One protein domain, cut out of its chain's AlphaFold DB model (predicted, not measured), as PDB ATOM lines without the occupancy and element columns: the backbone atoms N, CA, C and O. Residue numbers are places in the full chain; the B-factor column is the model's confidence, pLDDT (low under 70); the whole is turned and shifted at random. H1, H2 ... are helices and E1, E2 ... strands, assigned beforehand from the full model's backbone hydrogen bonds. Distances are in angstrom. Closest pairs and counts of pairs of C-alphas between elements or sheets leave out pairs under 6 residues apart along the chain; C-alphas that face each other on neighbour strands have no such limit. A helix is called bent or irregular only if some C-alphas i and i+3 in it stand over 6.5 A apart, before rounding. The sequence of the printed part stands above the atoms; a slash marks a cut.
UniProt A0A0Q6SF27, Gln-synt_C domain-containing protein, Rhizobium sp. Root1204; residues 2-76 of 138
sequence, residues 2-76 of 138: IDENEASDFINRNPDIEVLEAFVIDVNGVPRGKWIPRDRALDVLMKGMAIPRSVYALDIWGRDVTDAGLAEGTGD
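What this domain is: This is residues 2 to 76 of the 138 residues of the protein "Gln-synt_C domain-containing protein" of Rhizobium sp. Root1204 (UniProt A0A0Q6SF27). A long hairpin of two strands, E1 and E2, runs through the middle of an elongated model, with helices H1 and H2 side by side at one end and the short helix H3 with the coil of residues 58 to 76 at the other. Residues 48 to 52, which join H2 to H3, run back along the hairpin from the one end to the other. The printed part has 75 residues, with three named helices and two named strands in the order H1, E1, E2, H2, H3; the sheet has the order E1 - E2 and is antiparallel. The class is mixed, helices and strands. The whole is loose, with a radius of gyration of the C-alphas of 15.2 A and spans of 46 by 24 by 16 A.

Where its parts are: H1, residues 4 to 13, begins with C-alpha 4 at (-4.661, -36.285, -10.123) and measures 14.1 A from first to last C-alpha. E1, residues 19 to 25, is 19.1 A long and ends with C-alpha 25 at (-16.142, -12.693, -9.984). E2, residues 31 to 37, is 18.2 A long. H2, residues 38 to 47, is 14.6 A long and irregular: C-alphas 39 and 42 are 7.2 A apart. H3, residues 53 to 57, is 7.8 A long and ends with C-alpha 57 at (-9.870, -3.921, -10.376); it is neither bent nor irregular, but only just: C-alphas 53 and 56 are 6.1 A apart.

How they stand to each other: E1 and E2 are antiparallel neighbours and form a hairpin, their directions at 160 degrees. N 20 and O 36, 2.8 A apart, and N 34 and O 22, 2.9 A apart, are within hydrogen-bond range. H1 and H2 touch, their closest C-alphas being those of Ala 7 and Leu 42, 6.1 A apart; they run opposite ways at a shallow tilt of 27 degrees, the line of H2 being a rough one. The closest C-alphas of E1 and H2, Val 19 and Arg 38, are 5.3 A apart. The closest C-alphas of E2 and H3, Arg 32 and Val 55, are 6.8 A apart. H1 is apart from E2 and from H3, and H2 is apart from H3. In H1 every O i to N i+4 pair is within hydrogen-bond range; in H2 it is 4 of 6, and in H3 0 of 1, beside 2 of 2 O i to N i+3 pairs.

The domain as a whole: The two C-alphas farthest apart are those of Arg 13 and Asp 67, at 46.1 A. The printed part has no cut, and the links between named elements are tight. Residues 58 to 76 hold no named element; their C-alphas lie 14 to 24 A from the mean of all C-alphas. The mean pLDDT of the printed part is 84.1, and residues 72 to 76 are under 70.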
ATOM      1  N   ILE A   2      -8.180 -30.515  -6.980       78.44
ATOM      2  CA  ILE A   2      -8.553 -31.927  -6.892       78.44
ATOM      3  C   ILE A   2      -7.318 -32.794  -7.129       78.44
ATOM      4  O   ILE A   2      -6.320 -32.308  -7.671       78.44
ATOM      5  N   ASP A   3      -7.352 -34.040  -6.668       88.19
ATOM      6  CA  ASP A   3      -6.231 -34.951  -6.877       88.19
ATOM      7  C   ASP A   3      -6.120 -35.387  -8.350       88.19
ATOM      8  O   ASP A   3      -7.053 -35.237  -9.141       88.19
ATOM      9  N   GLU A   4      -4.949 -35.895  -8.737       89.12
ATOM     10  CA  GLU A   4      -4.661 -36.285 -10.123       89.12
ATOM     11  C   GLU A   4      -5.602 -37.375 -10.649       89.12
ATOM     12  O   GLU A   4      -5.991 -37.333 -11.820       89.12
ATOM     13  N   ASN A   5      -5.995 -38.326  -9.797       91.75
ATOM     14  CA  ASN A   5      -6.893 -39.406 -10.192       91.75
ATOM     15  C   ASN A   5      -8.312 -38.869 -10.365       91.75
ATOM     16  O   ASN A   5      -8.940 -39.162 -11.376       91.75
ATOM     17  N   GLU A   6      -8.794 -38.032  -9.442       90.44
ATOM     18  CA  GLU A   6     -10.101 -37.373  -9.556       90.44
ATOM     19  C   GLU A   6     -10.184 -36.497 -10.817       90.44
ATOM     20  O   GLU A   6     -11.158 -36.578 -11.571       90.44
ATOM     21  N   ALA A   7      -9.143 -35.705 -11.098       88.69
ATOM     22  CA  ALA A   7      -9.085 -34.853 -12.284       88.69
ATOM     23  C   ALA A   7      -9.065 -35.667 -13.584       88.69
ATOM     24  O   ALA A   7      -9.805 -35.363 -14.523       88.69
ATOM     25  N   SER A   8      -8.248 -36.720 -13.632       90.75
ATOM     26  CA  SER A   8      -8.149 -37.607 -14.793       90.75
ATOM     27  C   SER A   8      -9.452 -38.368 -15.030       90.75
ATOM     28  O   SER A   8      -9.929 -38.433 -16.163       90.75
ATOM     29  N   ASP A   9     -10.066 -38.890 -13.969       94.12
ATOM     30  CA  ASP A   9     -11.359 -39.568 -14.027       94.12
ATOM     31  C   ASP A   9     -12.454 -38.639 -14.549       94.12
ATOM     32  O   ASP A   9     -13.238 -39.041 -15.410       94.12
ATOM     33  N   PHE A  10     -12.503 -37.392 -14.070       90.56
ATOM     34  CA  PHE A  10     -13.457 -36.394 -14.543       90.56
ATOM     35  C   PHE A  10     -13.301 -36.134 -16.046       90.56
ATOM     36  O   PHE A  10     -14.280 -36.212 -16.787       90.56
ATOM     37  N   ILE A  11     -12.079 -35.876 -16.518       90.94
ATOM     38  CA  ILE A  11     -11.833 -35.612 -17.939       90.94
ATOM     39  C   ILE A  11     -12.171 -36.846 -18.790       90.94
ATOM     40  O   ILE A  11     -12.831 -36.711 -19.820       90.94
ATOM     41  N   ASN A  12     -11.796 -38.052 -18.355       91.81
ATOM     42  CA  ASN A  12     -12.062 -39.291 -19.094       91.81
ATOM     43  C   ASN A  12     -13.553 -39.654 -19.156       91.81
ATOM     44  O   ASN A  12     -14.012 -40.151 -20.183       91.81
ATOM     45  N   ARG A  13     -14.317 -39.396 -18.086       94.62
ATOM     46  CA  ARG A  13     -15.772 -39.644 -18.048       94.62
ATOM     47  C   ARG A  13     -16.573 -38.673 -18.913       94.62
ATOM     48  O   ARG A  13     -17.689 -39.009 -19.287       94.62
ATOM     49  N   ASN A  14     -16.004 -37.515 -19.246       91.38
ATOM     50  CA  ASN A  14     -16.659 -36.470 -20.033       91.38
ATOM     51  C   ASN A  14     -15.855 -36.189 -21.320       91.38
ATOM     52  O   ASN A  14     -15.161 -35.166 -21.415       91.38
ATOM     53  N   PRO A  15     -15.848 -37.120 -22.295       91.50
ATOM     54  CA  PRO A  15     -15.035 -37.014 -23.510       91.50
ATOM     55  C   PRO A  15     -15.465 -35.878 -24.452       91.50
ATOM     56  O   PRO A  15     -14.675 -35.454 -25.288       91.50
ATOM     57  N   ASP A  16     -16.689 -35.385 -24.300       91.88
ATOM     58  CA  ASP A  16     -17.322 -34.320 -25.078       91.88
ATOM     59  C   ASP A  16     -16.943 -32.901 -24.625       91.88
ATOM     60  O   ASP A  16     -17.172 -31.942 -25.357       91.88
ATOM     61  N   ILE A  17     -16.323 -32.741 -23.451       87.50
ATOM     62  CA  ILE A  17     -15.838 -31.433 -22.993       87.50
ATOM     63  C   ILE A  17     -14.671 -30.972 -23.875       87.50
ATOM     64  O   ILE A  17     -13.564 -31.508 -23.775       87.50
ATOM     65  N   GLU A  18     -14.893 -29.933 -24.677       91.94
ATOM     66  CA  GLU A  18     -13.864 -29.296 -25.514       91.94
ATOM     67  C   GLU A  18     -13.132 -28.152 -24.792       91.94
ATOM     68  O   GLU A  18     -11.941 -27.913 -25.023       91.94
ATOM     69  N   VAL A  19     -13.839 -27.449 -23.902       90.25
ATOM     70  CA  VAL A  19     -13.368 -26.238 -23.221       90.25
ATOM     71  C   VAL A  19     -13.852 -26.229 -21.773       90.25
ATOM     72  O   VAL A  19     -15.009 -26.527 -21.493       90.25
ATOM     73  N   LEU A  20     -12.969 -25.838 -20.854       87.69
ATOM     74  CA  LEU A  20     -13.318 -25.464 -19.488       87.69
ATOM     75  C   LEU A  20     -13.307 -23.944 -19.380       87.69
ATOM     76  O   LEU A  20     -12.359 -23.289 -19.814       87.69
ATOM     77  N   GLU A  21     -14.323 -23.374 -18.747       86.56
ATOM     78  CA  GLU A  21     -14.325 -21.956 -18.417       86.56
ATOM     79  C   GLU A  21     -13.844 -21.761 -16.979       86.56
ATOM     80  O   GLU A  21     -14.470 -22.215 -16.022       86.56
ATOM     81  N   ALA A  22     -12.708 -21.083 -16.825       83.56
ATOM     82  CA  ALA A  22     -12.186 -20.702 -15.522       83.56
ATOM     83  C   ALA A  22     -12.366 -19.199 -15.343       83.56
ATOM     84  O   ALA A  22     -11.769 -18.410 -16.081       83.56
ATOM     85  N   PHE A  23     -13.167 -18.798 -14.359       84.44
ATOM     86  CA  PHE A  23     -13.457 -17.396 -14.088       84.44
ATOM     87  C   PHE A  23     -13.440 -17.079 -12.596       84.44
ATOM     88  O   PHE A  23     -13.626 -17.937 -11.735       84.44
ATOM     89  N   VAL A  24     -13.235 -15.801 -12.305       80.12
ATOM     90  CA  VAL A  24     -13.445 -15.192 -10.995       80.12
ATOM     91  C   VAL A  24     -14.521 -14.123 -11.126       80.12
ATOM     92  O   VAL A  24     -14.723 -13.569 -12.204       80.12
ATOM     93  N   ILE A  25     -15.212 -13.822 -10.033       81.38
ATOM     94  CA  ILE A  25     -16.142 -12.693  -9.984       81.38
ATOM     95  C   ILE A  25     -15.376 -11.474  -9.464       81.38
ATOM     96  O   ILE A  25     -14.829 -11.517  -8.358       81.38
ATOM     97  N   ASP A  26     -15.301 -10.412 -10.272       82.75
ATOM     98  CA  ASP A  26     -14.650  -9.159  -9.882       82.75
ATOM     99  C   ASP A  26     -15.508  -8.331  -8.898       82.75
ATOM    100  O   ASP A  26     -16.617  -8.716  -8.514       82.75
ATOM    101  N   VAL A  27     -14.997  -7.173  -8.467       77.56
ATOM    102  CA  VAL A  27     -15.706  -6.275  -7.533       77.56
ATOM    103  C   VAL A  27     -16.996  -5.682  -8.105       77.56
ATOM    104  O   VAL A  27     -17.862  -5.269  -7.335       77.56
ATOM    105  N   ASN A  28     -17.150  -5.668  -9.431       83.50
ATOM    106  CA  ASN A  28     -18.363  -5.226 -10.113       83.50
ATOM    107  C   ASN A  28     -19.383  -6.365 -10.273       83.50
ATOM    108  O   ASN A  28     -20.468  -6.146 -10.807       83.50
ATOM    109  N   GLY A  29     -19.054  -7.581  -9.824       79.44
ATOM    110  CA  GLY A  29     -19.900  -8.757  -9.996       79.44
ATOM    111  C   GLY A  29     -19.815  -9.380 -11.388       79.44
ATOM    112  O   GLY A  29     -20.660 -10.208 -11.717       79.44
ATOM    113  N   VAL A  30     -18.826  -9.007 -12.204       85.31
ATOM    114  CA  VAL A  30     -18.690  -9.524 -13.568       85.31
ATOM    115  C   VAL A  30     -17.790 -10.765 -13.563       85.31
ATOM    116  O   VAL A  30     -16.695 -10.713 -12.995       85.31
ATOM    117  N   PRO A  31     -18.203 -11.882 -14.197       86.31
ATOM    118  CA  PRO A  31     -17.314 -13.008 -14.451       86.31
ATOM    119  C   PRO A  31     -16.157 -12.592 -15.363       86.31
ATOM    120  O   PRO A  31     -16.361 -12.093 -16.471       86.31
ATOM    121  N   ARG A  32     -14.926 -12.788 -14.892       86.75
ATOM    122  CA  ARG A  32     -13.688 -12.513 -15.627       86.75
ATOM    123  C   ARG A  32     -12.854 -13.780 -15.676       86.75
ATOM    124  O   ARG A  32     -12.502 -14.328 -14.634       86.75
ATOM    125  N   GLY A  33     -12.528 -14.253 -16.872       85.06
ATOM    126  CA  GLY A  33     -11.946 -15.577 -17.018       85.06
ATOM    127  C   GLY A  33     -11.287 -15.838 -18.357       85.06
ATOM    128  O   GLY A  33     -11.133 -14.944 -19.190       85.06
ATOM    129  N   LYS A  34     -10.876 -17.090 -18.532       84.69
ATOM    130  CA  LYS A  34     -10.322 -17.615 -19.776       84.69
ATOM    131  C   LYS A  34     -10.988 -18.937 -20.111       84.69
ATOM    132  O   LYS A  34     -11.247 -19.759 -19.234       84.69
ATOM    133  N   TRP A  35     -11.180 -19.145 -21.403       89.94
ATOM    134  CA  TRP A  35     -11.495 -20.450 -21.960       89.94
ATOM    135  C   TRP A  35     -10.221 -21.282 -22.035       89.94
ATOM    136  O   TRP A  35      -9.201 -20.845 -22.575       89.94
ATOM    137  N   ILE A  36     -10.278 -22.469 -21.446       90.19
ATOM    138  CA  ILE A  36      -9.172 -23.409 -21.327       90.19
ATOM    139  C   ILE A  36      -9.478 -24.606 -22.205       90.19
ATOM    140  O   ILE A  36     -10.412 -25.347 -21.906       90.19
ATOM    141  N   PRO A  37      -8.709 -24.812 -23.284       92.81
ATOM    142  CA  PRO A  37      -8.888 -25.989 -24.113       92.81
ATOM    143  C   PRO A  37      -8.645 -27.269 -23.303       92.81
ATOM    144  O   PRO A  37      -7.855 -27.282 -22.353       92.81
ATOM    145  N   ARG A  38      -9.340 -28.345 -23.679       92.25
ATOM    146  CA  ARG A  38      -9.332 -29.643 -22.984       92.25
ATOM    147  C   ARG A  38      -7.932 -30.177 -22.664       92.25
ATOM    148  O   ARG A  38      -7.721 -30.725 -21.587       92.25
ATOM    149  N   ASP A  39      -6.982 -30.016 -23.578       92.56
ATOM    150  CA  ASP A  39      -5.601 -30.492 -23.420       92.56
ATOM    151  C   ASP A  39      -4.882 -29.873 -22.206       92.56
ATOM    152  O   ASP A  39      -3.994 -30.500 -21.633       92.56
ATOM    153  N   ARG A  40      -5.304 -28.681 -21.767       89.81
ATOM    154  CA  ARG A  40      -4.788 -27.987 -20.577       89.81
ATOM    155  C   ARG A  40      -5.682 -28.109 -19.348       89.81
ATOM    156  O   ARG A  40      -5.321 -27.612 -18.281       89.81
ATOM    157  N   ALA A  41      -6.828 -28.773 -19.469       86.12
ATOM    158  CA  ALA A  41      -7.806 -28.909 -18.396       86.12
ATOM    159  C   ALA A  41      -7.230 -29.619 -17.169       86.12
ATOM    160  O   ALA A  41      -7.393 -29.138 -16.052       86.12
ATOM    161  N   LEU A  42      -6.521 -30.732 -17.388       87.88
ATOM    162  CA  LEU A  42      -5.946 -31.538 -16.312       87.88
ATOM    163  C   LEU A  42      -4.953 -30.721 -15.476       87.88
ATOM    164  O   LEU A  42      -5.067 -30.658 -14.254       87.88
ATOM    165  N   ASP A  43      -4.044 -30.008 -16.146       86.44
ATOM    166  CA  ASP A  43      -3.089 -29.119 -15.485       86.44
ATOM    167  C   ASP A  43      -3.793 -28.017 -14.692       86.44
ATOM    168  O   ASP A  43      -3.406 -27.742 -13.560       86.44
ATOM    169  N   VAL A  44      -4.839 -27.398 -15.245       86.19
ATOM    170  CA  VAL A  44      -5.575 -26.329 -14.555       86.19
ATOM    171  C   VAL A  44      -6.362 -26.858 -13.352       86.19
ATOM    172  O   VAL A  44      -6.398 -26.193 -12.319       86.19
ATOM    173  N   LEU A  45      -6.950 -28.052 -13.434       85.31
ATOM    174  CA  LEU A  45      -7.668 -28.674 -12.315       85.31
ATOM    175  C   LEU A  45      -6.725 -29.071 -11.167       85.31
ATOM    176  O   LEU A  45      -7.074 -28.910  -9.991       85.31
ATOM    177  N   MET A  46      -5.526 -29.548 -11.512       84.62
ATOM    178  CA  MET A  46      -4.515 -30.007 -10.556       84.62
ATOM    179  C   MET A  46      -3.648 -28.890  -9.982       84.62
ATOM    180  O   MET A  46      -3.274 -28.963  -8.816       84.62
ATOM    181  N   LYS A  47      -3.256 -27.904 -10.801       83.00
ATOM    182  CA  LYS A  47      -2.262 -26.864 -10.467       83.00
ATOM    183  C   LYS A  47      -2.868 -25.464 -10.360       83.00
ATOM    184  O   LYS A  47      -2.231 -24.562  -9.816       83.00
ATOM    185  N   GLY A  48      -4.088 -25.277 -10.854       78.12
ATOM    186  CA  GLY A  48      -4.721 -23.973 -10.964       78.12
ATOM    187  C   GLY A  48      -4.204 -23.200 -12.173       78.12
ATOM    188  O   GLY A  48      -3.504 -23.720 -13.041       78.12
ATOM    189  N   MET A  49      -4.554 -21.919 -12.233       79.50
ATOM    190  CA  MET A  49      -4.131 -21.027 -13.305       79.50
ATOM    191  C   MET A  49      -3.694 -19.688 -12.733       79.50
ATOM    192  O   MET A  49      -4.335 -19.145 -11.834       79.50
ATOM    193  N   ALA A  50      -2.630 -19.130 -13.304       76.69
ATOM    194  CA  ALA A  50      -2.242 -17.760 -13.026       76.69
ATOM    195  C   ALA A  50      -3.262 -16.782 -13.634       76.69
ATOM    196  O   ALA A  50      -3.451 -16.735 -14.854       76.69
ATOM    197  N   ILE A  51      -3.887 -15.977 -12.776       76.88
ATOM    198  CA  ILE A  51      -4.778 -14.883 -13.165       76.88
ATOM    199  C   ILE A  51      -4.141 -13.561 -12.710       76.88
ATOM    200  O   ILE A  51      -3.719 -13.466 -11.554       76.88
ATOM    201  N   PRO A  52      -4.043 -12.536 -13.583       77.38
ATOM    202  CA  PRO A  52      -3.531 -11.228 -13.188       77.38
ATOM    203  C   PRO A  52      -4.356 -10.634 -12.048       77.38
ATOM    204  O   PRO A  52      -5.582 -10.621 -12.106       77.38
ATOM    205  N   ARG A  53      -3.694 -10.076 -11.031       76.94
ATOM    206  CA  ARG A  53      -4.380  -9.409  -9.911       76.94
ATOM    207  C   ARG A  53      -5.263  -8.240 -10.362       76.94
ATOM    208  O   ARG A  53      -6.276  -7.984  -9.716       76.94
ATOM    209  N   SER A  54      -4.901  -7.570 -11.460       82.19
ATOM    210  CA  SER A  54      -5.687  -6.484 -12.059       82.19
ATOM    211  C   SER A  54      -7.109  -6.898 -12.430       82.19
ATOM    212  O   SER A  54      -7.988  -6.044 -12.443       82.19
ATOM    213  N   VAL A  55      -7.374  -8.197 -12.631       84.12
ATOM    214  CA  VAL A  55      -8.712  -8.712 -12.961       84.12
ATOM    215  C   VAL A  55      -9.777  -8.304 -11.937       84.12
ATOM    216  O   VAL A  55     -10.946  -8.168 -12.278       84.12
ATOM    217  N   TYR A  56      -9.378  -8.091 -10.679       80.56
ATOM    218  CA  TYR A  56     -10.272  -7.681  -9.596       80.56
ATOM    219  C   TYR A  56     -10.518  -6.168  -9.544       80.56
ATOM    220  O   TYR A  56     -11.338  -5.726  -8.746       80.56
ATOM    221  N   ALA A  57      -9.815  -5.380 -10.356       83.25
ATOM    222  CA  ALA A  57      -9.870  -3.921 -10.376       83.25
ATOM    223  C   ALA A  57     -10.053  -3.371 -11.797       83.25
ATOM    224  O   ALA A  57      -9.533  -2.310 -12.141       83.25
ATOM    225  N   LEU A  58     -10.799  -4.106 -12.619       86.31
ATOM    226  CA  LEU A  58     -11.302  -3.602 -13.888       86.31
ATOM    227  C   LEU A  58     -12.531  -2.724 -13.644       86.31
ATOM    228  O   LEU A  58     -13.249  -2.895 -12.655       86.31
ATOM    229  N   ASP A  59     -12.809  -1.805 -14.561       89.06
ATOM    230  CA  ASP A  59     -14.109  -1.145 -14.585       89.06
ATOM    231  C   ASP A  59     -15.208  -2.084 -15.118       89.06
ATOM    232  O   ASP A  59     -14.950  -3.212 -15.554       89.06
ATOM    233  N   ILE A  60     -16.463  -1.623 -15.102       89.25
ATOM    234  CA  ILE A  60     -17.598  -2.439 -15.563       89.25
ATOM    235  C   ILE A  60     -17.434  -2.908 -17.021       89.25
ATOM    236  O   ILE A  60     -17.883  -3.996 -17.379       89.25
ATOM    237  N   TRP A  61     -16.710  -2.140 -17.838       90.56
ATOM    238  CA  TRP A  61     -16.433  -2.435 -19.244       90.56
ATOM    239  C   TRP A  61     -15.211  -3.339 -19.447       90.56
ATOM    240  O   TRP A  61     -14.898  -3.686 -20.582       90.56
ATOM    241  N   GLY A  62     -14.540  -3.758 -18.370       85.56
ATOM    242  CA  GLY A  62     -13.373  -4.636 -18.419       85.56
ATOM    243  C   GLY A  62     -12.060  -3.916 -18.722       85.56
ATOM    244  O   GLY A  62     -11.095  -4.573 -19.103       85.56
ATOM    245  N   ARG A  63     -12.007  -2.586 -18.587       90.00
ATOM    246  CA  ARG A  63     -10.786  -1.795 -18.793       90.00
ATOM    247  C   ARG A  63      -9.983  -1.724 -17.501       90.00
ATOM    248  O   ARG A  63     -10.566  -1.635 -16.420       90.00
ATOM    249  N   ASP A  64      -8.660  -1.720 -17.622       88.75
ATOM    250  CA  ASP A  64      -7.772  -1.511 -16.482       88.75
ATOM    251  C   ASP A  64      -8.013  -0.136 -15.845       88.75
ATOM    252  O   ASP A  64      -8.094   0.886 -16.531       88.75
ATOM    253  N   VAL A  65      -8.097  -0.110 -14.515       88.62
ATOM    254  CA  VAL A  65      -8.162   1.126 -13.731       88.62
ATOM    255  C   VAL A  65      -6.767   1.411 -13.186       88.62
ATOM    256  O   VAL A  65      -6.381   0.895 -12.138       88.62
ATOM    257  N   THR A  66      -5.983   2.216 -13.904       86.00
ATOM    258  CA  THR A  66      -4.574   2.486 -13.560       86.00
ATOM    259  C   THR A  66      -4.420   3.082 -12.159       86.00
ATOM    260  O   THR A  66      -3.538   2.667 -11.410       86.00
ATOM    261  N   ASP A  67      -5.348   3.955 -11.754       84.94
ATOM    262  CA  ASP A  67      -5.382   4.576 -10.421       84.94
ATOM    263  C   ASP A  67      -5.545   3.561  -9.277       84.94
ATOM    264  O   ASP A  67      -5.213   3.862  -8.130       84.94
ATOM    265  N   ALA A  68      -6.016   2.340  -9.562       79.56
ATOM    266  CA  ALA A  68      -6.071   1.269  -8.571       79.56
ATOM    267  C   ALA A  68      -4.676   0.718  -8.219       79.56
ATOM    268  O   ALA A  68      -4.549  -0.038  -7.257       79.56
ATOM    269  N   GLY A  69      -3.638   1.046  -9.000       81.00
ATOM    270  CA  GLY A  69      -2.262   0.586  -8.784       81.00
ATOM    271  C   GLY A  69      -2.072  -0.923  -8.964       81.00
ATOM    272  O   GLY A  69      -1.080  -1.479  -8.502       81.00
ATOM    273  N   LEU A  70      -3.038  -1.605  -9.592       77.75
ATOM    274  CA  LEU A  70      -3.028  -3.056  -9.816       77.75
ATOM    275  C   LEU A  70      -2.789  -3.443 -11.277       77.75
ATOM    276  O   LEU A  70      -2.514  -4.611 -11.542       77.75
ATOM    277  N   ALA A  71      -2.907  -2.486 -12.201       74.38
ATOM    278  CA  ALA A  71      -2.708  -2.693 -13.635       74.38
ATOM    279  C   ALA A  71      -1.224  -2.864 -14.012       74.38
ATOM    280  O   ALA A  71      -0.908  -3.497 -15.015       74.38
ATOM    281  N   GLU A  72      -0.311  -2.334 -13.194       65.81
ATOM    282  CA  GLU A  72       1.131  -2.354 -13.445       65.81
ATOM    283  C   GLU A  72       1.861  -3.204 -12.390       65.81
ATOM    284  O   GLU A  72       1.644  -3.046 -11.190       65.81
ATOM    285  N   GLY A  73       2.735  -4.116 -12.835       60.94
ATOM    286  CA  GLY A  73       3.581  -4.947 -11.966       60.94
ATOM    287  C   GLY A  73       3.618  -6.432 -12.350       60.94
ATOM    288  O   GLY A  73       2.656  -6.993 -12.871       60.94
ATOM    289  N   THR A  74       4.747  -7.096 -12.087       53.16
ATOM    290  CA  THR A  74       4.860  -8.559 -12.181       53.16
ATOM    291  C   THR A  74       4.040  -9.200 -11.065       53.16
ATOM    292  O   THR A  74       4.159  -8.786  -9.912       53.16
ATOM    293  N   GLY A  75       3.200 -10.185 -11.403       56.22
ATOM    294  CA  GLY A  75       2.347 -10.891 -10.441       56.22
ATOM    295  C   GLY A  75       3.117 -11.345  -9.197       56.22
ATOM    296  O   GLY A  75       4.280 -11.727  -9.292       56.22
ATOM    297  N   ASP A  76       2.474 -11.262  -8.031       55.00
ATOM    298  CA  ASP A  76       3.089 -11.610  -6.748       55.00
ATOM    299  C   ASP A  76       3.438 -13.112  -6.718       55.00
ATOM    300  O   ASP A  76       2.519 -13.936  -6.758       55.00
TER     301      ASP A  76